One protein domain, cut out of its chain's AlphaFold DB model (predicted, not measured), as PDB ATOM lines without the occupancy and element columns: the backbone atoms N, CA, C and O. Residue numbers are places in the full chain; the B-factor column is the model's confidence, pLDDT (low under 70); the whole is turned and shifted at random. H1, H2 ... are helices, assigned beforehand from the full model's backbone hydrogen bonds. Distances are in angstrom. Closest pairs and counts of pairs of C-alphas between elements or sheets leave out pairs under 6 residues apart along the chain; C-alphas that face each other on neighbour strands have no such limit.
ATOM      1  N   TRP A 144     107.288 141.010 101.629       50.88
ATOM      2  CA  TRP A 144     107.240 139.954 100.607       50.88
ATOM      3  C   TRP A 144     108.029 140.293  99.330       50.88
ATOM      4  O   TRP A 144     107.451 140.638  98.302       50.88
ATOM      5  N   ASN A 145     109.355 140.133  99.368       58.75
ATOM      6  CA  ASN A 145     110.191 140.049  98.162       58.75
ATOM      7  C   ASN A 145     110.859 138.663  98.084       58.75
ATOM      8  O   ASN A 145     111.529 138.248  99.032       58.75
ATOM      9  N   SER A 146     110.673 137.950  96.966       53.12
ATOM     10  CA  SER A 146     111.178 136.586  96.745       53.12
ATOM     11  C   SER A 146     112.692 136.478  96.859       53.12
ATOM     12  O   SER A 146     113.210 135.504  97.401       53.12
ATOM     13  N   ASP A 147     113.404 137.483  96.369       53.50
ATOM     14  CA  ASP A 147     114.837 137.364  96.108       53.50
ATOM     15  C   ASP A 147     115.618 137.450  97.434       53.50
ATOM     16  O   ASP A 147     116.537 136.676  97.697       53.50
ATOM     17  N   SER A 148     115.104 138.265  98.365       62.81
ATOM     18  CA  SER A 148     115.528 138.335  99.771       62.81
ATOM     19  C   SER A 148     115.364 137.011 100.541       62.81
ATOM     20  O   SER A 148     115.961 136.836 101.606       62.81
ATOM     21  N   TYR A 149     114.541 136.085 100.044       65.06
ATOM     22  CA  TYR A 149     114.306 134.781 100.661       65.06
ATOM     23  C   TYR A 149     115.358 133.753 100.230       65.06
ATOM     24  O   TYR A 149     115.881 133.015 101.065       65.06
ATOM     25  N   GLU A 150     115.716 133.730  98.940       66.69
ATOM     26  CA  GLU A 150     116.803 132.873  98.454       66.69
ATOM     27  C   GLU A 150     118.144 133.252  99.088       66.69
ATOM     28  O   GLU A 150     118.871 132.358  99.513       66.69
ATOM     29  N   ASP A 151     118.457 134.544  99.220       70.88
ATOM     30  CA  ASP A 151     119.717 134.980  99.837       70.88
ATOM     31  C   ASP A 151     119.789 134.659 101.338       70.88
ATOM     32  O   ASP A 151     120.846 134.267 101.834       70.88
ATOM     33  N   ARG A 152     118.660 134.709 102.061       73.31
ATOM     34  CA  ARG A 152     118.598 134.214 103.448       73.31
ATOM     35  C   ARG A 152     118.847 132.708 103.524       73.31
ATOM     36  O   ARG A 152     119.714 132.295 104.287       73.31
ATOM     37  N   LEU A 153     118.198 131.907 102.675       71.25
ATOM     38  CA  LEU A 153     118.425 130.454 102.602       71.25
ATOM     39  C   LEU A 153     119.831 130.051 102.125       71.25
ATOM     40  O   LEU A 153     120.270 128.933 102.398       71.25
ATOM     41  N   ARG A 154     120.536 130.925 101.398       72.06
ATOM     42  CA  ARG A 154     121.940 130.727 100.994       72.06
ATOM     43  C   ARG A 154     122.918 131.049 102.127       72.06
ATOM     44  O   ARG A 154     123.962 130.409 102.204       72.06
ATOM     45  N   ASN A 155     122.567 131.995 103.000       67.62
ATOM     46  CA  ASN A 155     123.416 132.461 104.099       67.62
ATOM     47  C   ASN A 155     123.160 131.747 105.441       67.62
ATOM     48  O   ASN A 155     124.032 131.779 106.307       67.62
ATOM     49  N   THR A 156     122.016 131.082 105.640       69.50
ATOM     50  CA  THR A 156     121.772 130.250 106.834       69.50
ATOM     51  C   THR A 156     122.598 128.964 106.791       69.50
ATOM     52  O   THR A 156     122.204 127.962 106.186       69.50
ATOM     53  N   SER A 157     123.756 128.986 107.449       58.09
ATOM     54  CA  SER A 157     124.661 127.849 107.585       58.09
ATOM     55  C   SER A 157     124.099 126.782 108.537       58.09
ATOM     56  O   SER A 157     124.270 126.844 109.750       58.09
ATOM     57  N   HIS A 158     123.518 125.743 107.925       77.75
ATOM     58  CA  HIS A 158     123.019 124.499 108.533       77.75
ATOM     59  C   HIS A 158     121.675 124.597 109.285       77.75
ATOM     60  O   HIS A 158     121.286 125.637 109.813       77.75
ATOM     61  N   LEU A 159     120.954 123.467 109.317       85.88
ATOM     62  CA  LEU A 159     119.842 123.260 110.249       85.88
ATOM     63  C   LEU A 159     120.406 122.923 111.647       85.88
ATOM     64  O   LEU A 159     121.463 122.288 111.720       85.88
ATOM     65  N   PRO A 160     119.696 123.251 112.745       89.12
ATOM     66  CA  PRO A 160     120.040 122.784 114.087       89.12
ATOM     67  C   PRO A 160     120.106 121.253 114.152       89.12
ATOM     68  O   PRO A 160     119.408 120.562 113.405       89.12
ATOM     69  N   ALA A 161     120.920 120.713 115.064       86.19
ATOM     70  CA  ALA A 161     121.156 119.271 115.186       86.19
ATOM     71  C   ALA A 161     119.855 118.467 115.383       86.19
ATOM     72  O   ALA A 161     119.689 117.380 114.828       86.19
ATOM     73  N   ASP A 162     118.897 119.038 116.099       83.81
ATOM     74  CA  ASP A 162     117.618 118.418 116.452       83.81
ATOM     75  C   ASP A 162     116.672 118.389 115.237       83.81
ATOM     76  O   ASP A 162     116.015 117.384 114.954       83.81
ATOM     77  N   CYS A 163     116.746 119.422 114.396       86.69
ATOM     78  CA  CYS A 163     116.087 119.471 113.090       86.69
ATOM     79  C   CYS A 163     116.808 118.611 112.031       86.69
ATOM     80  O   CYS A 163     116.206 118.235 111.026       86.69
ATOM     81  N   MET A 164     118.078 118.247 112.250       84.69
ATOM     82  CA  MET A 164     118.795 117.250 111.444       84.69
ATOM     83  C   MET A 164     118.429 115.810 111.840       84.69
ATOM     84  O   MET A 164     118.294 114.967 110.953       84.69
ATOM     85  N   ARG A 165     118.195 115.519 113.132       81.94
ATOM     86  CA  ARG A 165     117.627 114.227 113.580       81.94
ATOM     87  C   ARG A 165     116.261 113.977 112.941       81.94
ATOM     88  O   ARG A 165     116.002 112.880 112.443       81.94
ATOM     89  N   PHE A 166     115.432 115.018 112.871       81.44
ATOM     90  CA  PHE A 166     114.125 114.973 112.218       81.44
ATOM     91  C   PHE A 166     114.170 114.437 110.774       81.44
ATOM     92  O   PHE A 166     113.316 113.641 110.387       81.44
ATOM     93  N   LEU A 167     115.189 114.800 109.985       79.88
ATOM     94  CA  LEU A 167     115.346 114.323 108.601       79.88
ATOM     95  C   LEU A 167     115.557 112.801 108.488       79.88
ATOM     96  O   LEU A 167     115.379 112.241 107.407       79.88
ATOM     97  N   GLN A 168     115.935 112.133 109.580       77.69
ATOM     98  CA  GLN A 168     116.151 110.685 109.638       77.69
ATOM     99  C   GLN A 168     114.911 109.943 110.170       77.69
ATOM    100  O   GLN A 168     114.544 108.883 109.647       77.69
ATOM    101  N   THR A 169     114.250 110.501 111.191       80.38
ATOM    102  CA  THR A 169     113.099 109.887 111.883       80.38
ATOM    103  C   THR A 169     111.750 110.178 111.220       80.38
ATOM    104  O   THR A 169     110.856 109.335 111.284       80.38
ATOM    105  N   ASP A 170     111.611 111.339 110.569       80.56
ATOM    106  CA  ASP A 170     110.342 111.964 110.155       80.56
ATOM    107  C   ASP A 170     109.405 112.307 111.340       80.56
ATOM    108  O   ASP A 170     108.196 112.435 111.164       80.56
ATOM    109  N   VAL A 171     109.936 112.439 112.566       85.44
ATOM    110  CA  VAL A 171     109.174 112.717 113.806       85.44
ATOM    111  C   VAL A 171     109.776 113.913 114.543       85.44
ATOM    112  O   VAL A 171     110.930 113.851 114.965       85.44
ATOM    113  N   VAL A 172     109.016 115.008 114.702       87.00
ATOM    114  CA  VAL A 172     109.509 116.212 115.397       87.00
ATOM    115  C   VAL A 172     109.398 116.019 116.913       87.00
ATOM    116  O   VAL A 172     108.301 116.085 117.478       87.00
ATOM    117  N   GLU A 173     110.529 115.779 117.575       85.06
ATOM    118  CA  GLU A 173     110.628 115.617 119.033       85.06
ATOM    119  C   GLU A 173     110.682 116.989 119.723       85.06
ATOM    120  O   GLU A 173     109.746 117.361 120.443       85.06
ATOM    121  N   GLU A 174     111.688 117.802 119.401       91.31
ATOM    122  CA  GLU A 174     111.735 119.219 119.764       91.31
ATOM    123  C   GLU A 174     111.103 120.075 118.665       91.31
ATOM    124  O   GLU A 174     111.667 120.274 117.591       91.31
ATOM    125  N   VAL A 175     109.889 120.567 118.916       93.69
ATOM    126  CA  VAL A 175     109.194 121.431 117.955       93.69
ATOM    127  C   VAL A 175     109.678 122.868 118.067       93.69
ATOM    128  O   VAL A 175     109.920 123.493 117.044       93.69
ATOM    129  N   ASP A 176     109.827 123.394 119.279       93.69
ATOM    130  CA  ASP A 176     109.958 124.835 119.503       93.69
ATOM    131  C   ASP A 176     111.319 125.399 119.051       93.69
ATOM    132  O   ASP A 176     111.360 126.467 118.437       93.69
ATOM    133  N   SER A 177     112.410 124.642 119.224       91.62
ATOM    134  CA  SER A 177     113.747 124.976 118.702       91.62
ATOM    135  C   SER A 177     113.759 125.026 117.166       91.62
ATOM    136  O   SER A 177     114.194 126.015 116.567       91.62
ATOM    137  N   CYS A 178     113.183 124.017 116.504       93.75
ATOM    138  CA  CYS A 178     113.032 124.010 115.047       93.75
ATOM    139  C   CYS A 178     112.038 125.062 114.535       93.75
ATOM    140  O   CYS A 178     112.253 125.632 113.467       93.75
ATOM    141  N   LEU A 179     110.970 125.358 115.280       94.56
ATOM    142  CA  LEU A 179     109.967 126.367 114.933       94.56
ATOM    143  C   LEU A 179     110.591 127.766 114.937       94.56
ATOM    144  O   LEU A 179     110.382 128.540 114.002       94.56
ATOM    145  N   GLN A 180     111.404 128.068 115.952       93.44
ATOM    146  CA  GLN A 180     112.153 129.316 116.045       93.44
ATOM    147  C   GLN A 180     113.188 129.437 114.916       93.44
ATOM    148  O   GLN A 180     113.249 130.481 114.267       93.44
ATOM    149  N   TRP A 181     113.944 128.371 114.614       93.81
ATOM    150  CA  TRP A 181     114.885 128.374 113.486       93.81
ATOM    151  C   TRP A 181     114.184 128.564 112.133       93.81
ATOM    152  O   TRP A 181     114.650 129.349 111.306       93.81
ATOM    153  N   CYS A 182     113.042 127.906 111.917       93.44
ATOM    154  CA  CYS A 182     112.239 128.076 110.710       93.44
ATOM    155  C   CYS A 182     111.732 129.517 110.576       93.44
ATOM    156  O   CYS A 182     111.962 130.132 109.543       93.44
ATOM    157  N   ARG A 183     111.142 130.104 111.624       92.38
ATOM    158  CA  ARG A 183     110.652 131.499 111.596       92.38
ATOM    159  C   ARG A 183     111.769 132.534 111.463       92.38
ATOM    160  O   ARG A 183     111.555 133.598 110.889       92.38
ATOM    161  N   HIS A 184     112.975 132.229 111.935       90.00
ATOM    162  CA  HIS A 184     114.146 133.068 111.689       90.00
ATOM    163  C   HIS A 184     114.616 132.974 110.225       90.00
ATOM    164  O   HIS A 184     114.775 133.992 109.552       90.00
ATOM    165  N   SER A 185     114.776 131.753 109.707       87.38
ATOM    166  CA  SER A 185     115.335 131.483 108.372       87.38
ATOM    167  C   SER A 185     114.374 131.829 107.229       87.38
ATOM    168  O   SER A 185     114.798 132.294 106.173       87.38
ATOM    169  N   LEU A 186     113.074 131.614 107.447       86.38
ATOM    170  CA  LEU A 186     111.990 131.836 106.488       86.38
ATOM    171  C   LEU A 186     111.264 133.182 106.700       86.38
ATOM    172  O   LEU A 186     110.394 133.542 105.906       86.38
ATOM    173  N   GLY A 187     111.630 133.940 107.740       87.62
ATOM    174  CA  GLY A 187     110.997 135.203 108.134       87.62
ATOM    175  C   GLY A 187     109.719 135.034 108.978       87.62
ATOM    176  O   GLY A 187     109.100 133.972 108.960       87.62
ATOM    177  N   PRO A 188     109.288 136.084 109.709       71.62
ATOM    178  CA  PRO A 188     108.212 135.989 110.706       71.62
ATOM    179  C   PRO A 188     106.877 135.493 110.131       71.62
ATOM    180  O   PRO A 188     106.229 134.641 110.738       71.62
ATOM    181  N   GLY A 189     106.534 135.918 108.909       76.94
ATOM    182  CA  GLY A 189     105.338 135.482 108.180       76.94
ATOM    183  C   GLY A 189     105.338 134.016 107.718       76.94
ATOM    184  O   GLY A 189     104.441 133.620 106.979       76.94
ATOM    185  N   SER A 190     106.306 133.182 108.119       79.06
ATOM    186  CA  SER A 190     106.355 131.752 107.781       79.06
ATOM    187  C   SER A 190     105.451 130.873 108.664       79.06
ATOM    188  O   SER A 190     105.820 129.750 109.011       79.06
ATOM    189  N   CYS A 191     104.282 131.383 109.054       86.81
ATOM    190  CA  CYS A 191     103.280 130.665 109.843       86.81
ATOM    191  C   CYS A 191     102.725 129.434 109.099       86.81
ATOM    192  O   CYS A 191     102.895 129.280 107.887       86.81
ATOM    193  N   ILE A 192     101.969 128.581 109.799       85.38
ATOM    194  CA  ILE A 192     101.252 127.458 109.175       85.38
ATOM    195  C   ILE A 192     100.360 127.870 107.985       85.38
ATOM    196  O   ILE A 192     100.255 127.101 107.031       85.38
ATOM    197  N   ALA A 193      99.771 129.074 107.973       83.88
ATOM    198  CA  ALA A 193      98.994 129.548 106.824       83.88
ATOM    199  C   ALA A 193      99.883 129.800 105.590       83.88
ATOM    200  O   ALA A 193      99.495 129.430 104.480       83.88
ATOM    201  N   TYR A 194     101.106 130.322 105.769       83.62
ATOM    202  CA  TYR A 194     102.094 130.378 104.689       83.62
ATOM    203  C   TYR A 194     102.580 128.982 104.290       83.62
ATOM    204  O   TYR A 194     102.641 128.686 103.100       83.62
ATOM    205  N   ALA A 195     102.870 128.098 105.247       78.25
ATOM    206  CA  ALA A 195     103.348 126.744 104.963       78.25
ATOM    207  C   ALA A 195     102.328 125.902 104.165       78.25
ATOM    208  O   ALA A 195     102.701 125.155 103.260       78.25
ATOM    209  N   LEU A 196     101.034 126.060 104.460       80.94
ATOM    210  CA  LEU A 196      99.928 125.447 103.716       80.94
ATOM    211  C   LEU A 196      99.538 126.223 102.443       80.94
ATOM    212  O   LEU A 196      98.670 125.764 101.697       80.94
ATOM    213  N   SER A 197     100.143 127.384 102.174       82.88
ATOM    214  CA  SER A 197      99.800 128.195 101.005       82.88
ATOM    215  C   SER A 197     100.192 127.512  99.693       82.88
ATOM    216  O   SER A 197     101.212 126.827  99.580       82.88
ATOM    217  N   TYR A 198      99.396 127.757  98.652       76.56
ATOM    218  CA  TYR A 198      99.637 127.238  97.305       76.56
ATOM    219  C   TYR A 198     101.015 127.648  96.746       76.56
ATOM    220  O   TYR A 198     101.678 126.846  96.089       76.56
ATOM    221  N   ASP A 199     101.478 128.861  97.071       74.50
ATOM    222  CA  ASP A 199     102.814 129.368  96.729       74.50
ATOM    223  C   ASP A 199     103.932 128.533  97.374       74.50
ATOM    224  O   ASP A 199     104.836 128.062  96.681       74.50
ATOM    225  N   HIS A 200     103.838 128.278  98.682       77.69
ATOM    226  CA  HIS A 200     104.805 127.466  99.423       77.69
ATOM    227  C   HIS A 200     104.835 126.016  98.920       77.69
ATOM    228  O   HIS A 200     105.911 125.450  98.709       77.69
ATOM    229  N   VAL A 201     103.667 125.419  98.655       76.88
ATOM    230  CA  VAL A 201     103.557 124.059  98.105       76.88
ATOM    231  C   VAL A 201     104.161 123.978  96.698       76.88
ATOM    232  O   VAL A 201     104.958 123.074  96.433       76.88
ATOM    233  N   ILE A 202     103.872 124.937  95.808       79.00
ATOM    234  CA  ILE A 202     104.480 124.987  94.468       79.00
ATOM    235  C   ILE A 202     105.991 125.192  94.551       79.00
ATOM    236  O   ILE A 202     106.725 124.465  93.879       79.00
ATOM    237  N   LYS A 203     106.489 126.120  95.375       76.31
ATOM    238  CA  LYS A 203     107.934 126.340  95.544       76.31
ATOM    239  C   LYS A 203     108.617 125.069  96.056       76.31
ATOM    240  O   LYS A 203     109.565 124.597  95.435       76.31
ATOM    241  N   THR A 204     108.065 124.419  97.078       80.19
ATOM    242  CA  THR A 204     108.578 123.145  97.621       80.19
ATOM    243  C   THR A 204     108.571 122.000  96.596       80.19
ATOM    244  O   THR A 204     109.448 121.131  96.624       80.19
ATOM    245  N   ALA A 205     107.616 121.986  95.662       79.06
ATOM    246  CA  ALA A 205     107.540 120.988  94.596       79.06
ATOM    247  C   ALA A 205     108.484 121.276  93.411       79.06
ATOM    248  O   ALA A 205     109.057 120.345  92.846       79.06
ATOM    249  N   THR A 206     108.656 122.547  93.033       82.00
ATOM    250  CA  THR A 206     109.308 122.964  91.773       82.00
ATOM    251  C   THR A 206     110.747 123.465  91.920       82.00
ATOM    252  O   THR A 206     111.469 123.544  90.922       82.00
ATOM    253  N   HIS A 207     111.198 123.791  93.134       83.50
ATOM    254  CA  HIS A 207     112.515 124.389  93.346       83.50
ATOM    255  C   HIS A 207     113.668 123.437  92.979       83.50
ATOM    256  O   HIS A 207     113.745 122.304  93.450       83.50
ATOM    257  N   ARG A 208     114.614 123.897  92.151       83.75
ATOM    258  CA  ARG A 208     115.668 123.026  91.586       83.75
ATOM    259  C   ARG A 208     116.749 122.605  92.587       83.75
ATOM    260  O   ARG A 208     117.367 121.564  92.391       83.75
ATOM    261  N   ASN A 209     116.991 123.390  93.638       85.25
ATOM    262  CA  ASN A 209     117.944 123.023  94.690       85.25
ATOM    263  C   ASN A 209     117.276 122.094  95.719       85.25
ATOM    264  O   ASN A 209     116.312 122.495  96.377       85.25
ATOM    265  N   ALA A 210     117.817 120.882  95.873       83.75
ATOM    266  CA  ALA A 210     117.326 119.873  96.807       83.75
ATOM    267  C   ALA A 210     117.402 120.326  98.275       83.75
ATOM    268  O   ALA A 210     116.445 120.103  99.012       83.75
ATOM    269  N   SER A 211     118.470 121.019  98.690       82.44
ATOM    270  CA  SER A 211     118.624 121.494 100.075       82.44
ATOM    271  C   SER A 211     117.507 122.460 100.470       82.44
ATOM    272  O   SER A 211     116.940 122.351 101.550       82.44
ATOM    273  N   VAL A 212     117.113 123.345  99.552       84.12
ATOM    274  CA  VAL A 212     115.995 124.278  99.756       84.12
ATOM    275  C   VAL A 212     114.659 123.531  99.859       84.12
ATOM    276  O   VAL A 212     113.869 123.827 100.750       84.12
ATOM    277  N   ARG A 213     114.419 122.507  99.024       88.44
ATOM    278  CA  ARG A 213     113.222 121.647  99.148       88.44
ATOM    279  C   ARG A 213     113.176 120.891 100.482       88.44
ATOM    280  O   ARG A 213     112.096 120.729 101.041       88.44
ATOM    281  N   ILE A 214     114.330 120.454 100.990       88.38
ATOM    282  CA  ILE A 214     114.462 119.795 102.298       88.38
ATOM    283  C   ILE A 214     114.153 120.779 103.436       88.38
ATOM    284  O   ILE A 214     113.400 120.427 104.342       88.38
ATOM    285  N   ILE A 215     114.656 122.017 103.371       88.94
ATOM    286  CA  ILE A 215     114.376 123.066 104.366       88.94
ATOM    287  C   ILE A 215     112.882 123.424 104.389       88.94
ATOM    288  O   ILE A 215     112.257 123.319 105.443       88.94
ATOM    289  N   TYR A 216     112.278 123.750 103.238       89.38
ATOM    290  CA  TYR A 216     110.836 124.023 103.150       89.38
ATOM    291  C   TYR A 216     109.995 122.846 103.673       89.38
ATOM    292  O   TYR A 216     109.142 123.018 104.545       89.38
ATOM    293  N   GLY A 217     110.280 121.627 103.199       89.69
ATOM    294  CA  GLY A 217     109.580 120.413 103.624       89.69
ATOM    295  C   GLY A 217     109.767 120.067 105.106       89.69
ATOM    296  O   GLY A 217     108.916 119.387 105.676       89.69
ATOM    297  N   THR A 218     110.838 120.550 105.741       91.38
ATOM    298  CA  THR A 218     111.050 120.455 107.193       91.38
ATOM    299  C   THR A 218     110.184 121.469 107.927       91.38
ATOM    300  O   THR A 218     109.404 121.091 108.799       91.38
ATOM    301  N   CYS A 219     110.240 122.742 107.536       92.44
ATOM    302  CA  CYS A 219     109.503 123.802 108.219       92.44
ATOM    303  C   CYS A 219     107.979 123.655 108.110       92.44
ATOM    304  O   CYS A 219     107.286 123.894 109.095       92.44
ATOM    305  N   LEU A 220     107.454 123.151 106.986       91.75
ATOM    306  CA  LEU A 220     106.043 122.757 106.872       91.75
ATOM    307  C   LEU A 220     105.650 121.711 107.929       91.75
ATOM    308  O   LEU A 220     104.621 121.842 108.591       91.75
ATOM    309  N   LYS A 221     106.471 120.673 108.114       92.69
ATOM    310  CA  LYS A 221     106.209 119.607 109.091       92.69
ATOM    311  C   LYS A 221     106.318 120.107 110.536       92.69
ATOM    312  O   LYS A 221     105.513 119.704 111.375       92.69
ATOM    313  N   VAL A 222     107.246 121.026 110.808       94.25
ATOM    314  CA  VAL A 222     107.436 121.669 112.120       94.25
ATOM    315  C   VAL A 222     106.288 122.627 112.472       94.25
ATOM    316  O   VAL A 222     105.764 122.540 113.579       94.25
ATOM    317  N   GLU A 223     105.820 123.477 111.549       94.00
ATOM    318  CA  GLU A 223     104.632 124.328 111.768       94.00
ATOM    319  C   GLU A 223     103.363 123.487 111.997       94.00
ATOM    320  O   GLU A 223     102.580 123.785 112.900       94.00
ATOM    321  N   VAL A 224     103.179 122.386 111.254       90.75
ATOM    322  CA  VAL A 224     102.074 121.437 111.496       90.75
ATOM    323  C   VAL A 224     102.188 120.784 112.877       90.75
ATOM    324  O   VAL A 224     101.188 120.719 113.594       90.75
ATOM    325  N   ALA A 225     103.385 120.351 113.286       93.25
ATOM    326  CA  ALA A 225     103.612 119.798 114.620       93.25
ATOM    327  C   ALA A 225     103.309 120.829 115.723       93.25
ATOM    328  O   ALA A 225     102.651 120.497 116.708       93.25
ATOM    329  N   ALA A 226     103.725 122.087 115.547       94.56
ATOM    330  CA  ALA A 226     103.452 123.181 116.477       94.56
ATOM    331  C   ALA A 226     101.955 123.484 116.596       94.56
ATOM    332  O   ALA A 226     101.429 123.588 117.702       94.56
ATOM    333  N   PHE A 227     101.245 123.568 115.472       93.88
ATOM    334  CA  PHE A 227      99.796 123.762 115.446       93.88
ATOM    335  C   PHE A 227      99.051 122.605 116.128       93.88
ATOM    336  O   PHE A 227      98.204 122.833 116.994       93.88
ATOM    337  N   ALA A 228      99.426 121.360 115.829       92.12
ATOM    338  CA  ALA A 228      98.851 120.183 116.468       92.12
ATOM    339  C   ALA A 228      99.157 120.120 117.976       92.12
ATOM    340  O   ALA A 228      98.269 119.786 118.759       92.12
ATOM    341  N   ARG A 229     100.366 120.506 118.412       93.06
ATOM    342  CA  ARG A 229     100.717 120.644 119.840       93.06
ATOM    343  C   ARG A 229      99.950 121.775 120.534       93.06
ATOM    344  O   ARG A 229      99.639 121.629 121.707       93.06
ATOM    345  N   ARG A 230      99.596 122.865 119.841       93.19
ATOM    346  CA  ARG A 230      98.763 123.951 120.399       93.19
ATOM    347  C   ARG A 230      97.310 123.526 120.625       93.19
ATOM    348  O   ARG A 230      96.739 123.874 121.651       93.19
ATOM    349  N   ILE A 231      96.722 122.764 119.698       90.69
ATOM    350  CA  ILE A 231      95.356 122.227 119.852       90.69
ATOM    351  C   ILE A 231      95.330 121.078 120.873       90.69
ATOM    352  O   ILE A 231      94.380 120.941 121.640       90.69
ATOM    353  N   ILE A 232      96.378 120.249 120.890       91.44
ATOM    354  CA  ILE A 232      96.474 119.035 121.700       91.44
ATOM    355  C   ILE A 232      97.774 119.095 122.521       91.44
ATOM    356  O   ILE A 232      98.789 118.541 122.084       91.44
TER     357      ILE A 232
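What this domain is: This is residues 144 to 232 of the 1013 residues of the protein "Hypothetical protein" of Symbiodinium sp. KB8 (UniProt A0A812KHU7). One long helix, H6, runs through a compact cluster of mostly crossed helices; H3, H4 and H5 pack on it, with H1 and H2 farther out. The 89 printed residues have six named helices, H1 to H6 in chain order, and no named strand: all helix. The radius of gyration of the C-alphas is 12.3 A, the spans 35 by 25 by 21 A.

Where its parts are: H1, residues 147 to 155, begins at C-alpha 147 (114.837, 137.364, 96.108). H2 (161 to 169), H3 (175 to 185, 15.2 A), H4 (192 to 195) and H5 (198 to 206) follow. H6, residues 210 to 231, 31.9 A long, ends at C-alpha 231 (95.356, 122.227, 119.852).

How they stand to each other: The hub H6 touches H3 with residues 219 to 226 alone, closest C-alphas Cys 182 and Cys 219, 5.7 A, at a steep tilt of 48 degrees, opposite ways. Residues 219 to 227 alone touch H4, closest C-alphas Ala 195 and Leu 220, 5.2 A. H5 and H6 form a hairpin. H1 touches no helix. O i to N i+4 pairs are within hydrogen-bond range throughout H1, H3 and H5, in 3 of 5 in H2 and 17 of 18 in H6; H4 is too short.

The domain as a whole: The C-alphas of Asp 147 and Ile 232 are farthest apart, 36.4 A. The printed part has no cut and no long link. Residues 144 to 150 and 155 to 157 have pLDDT under 70.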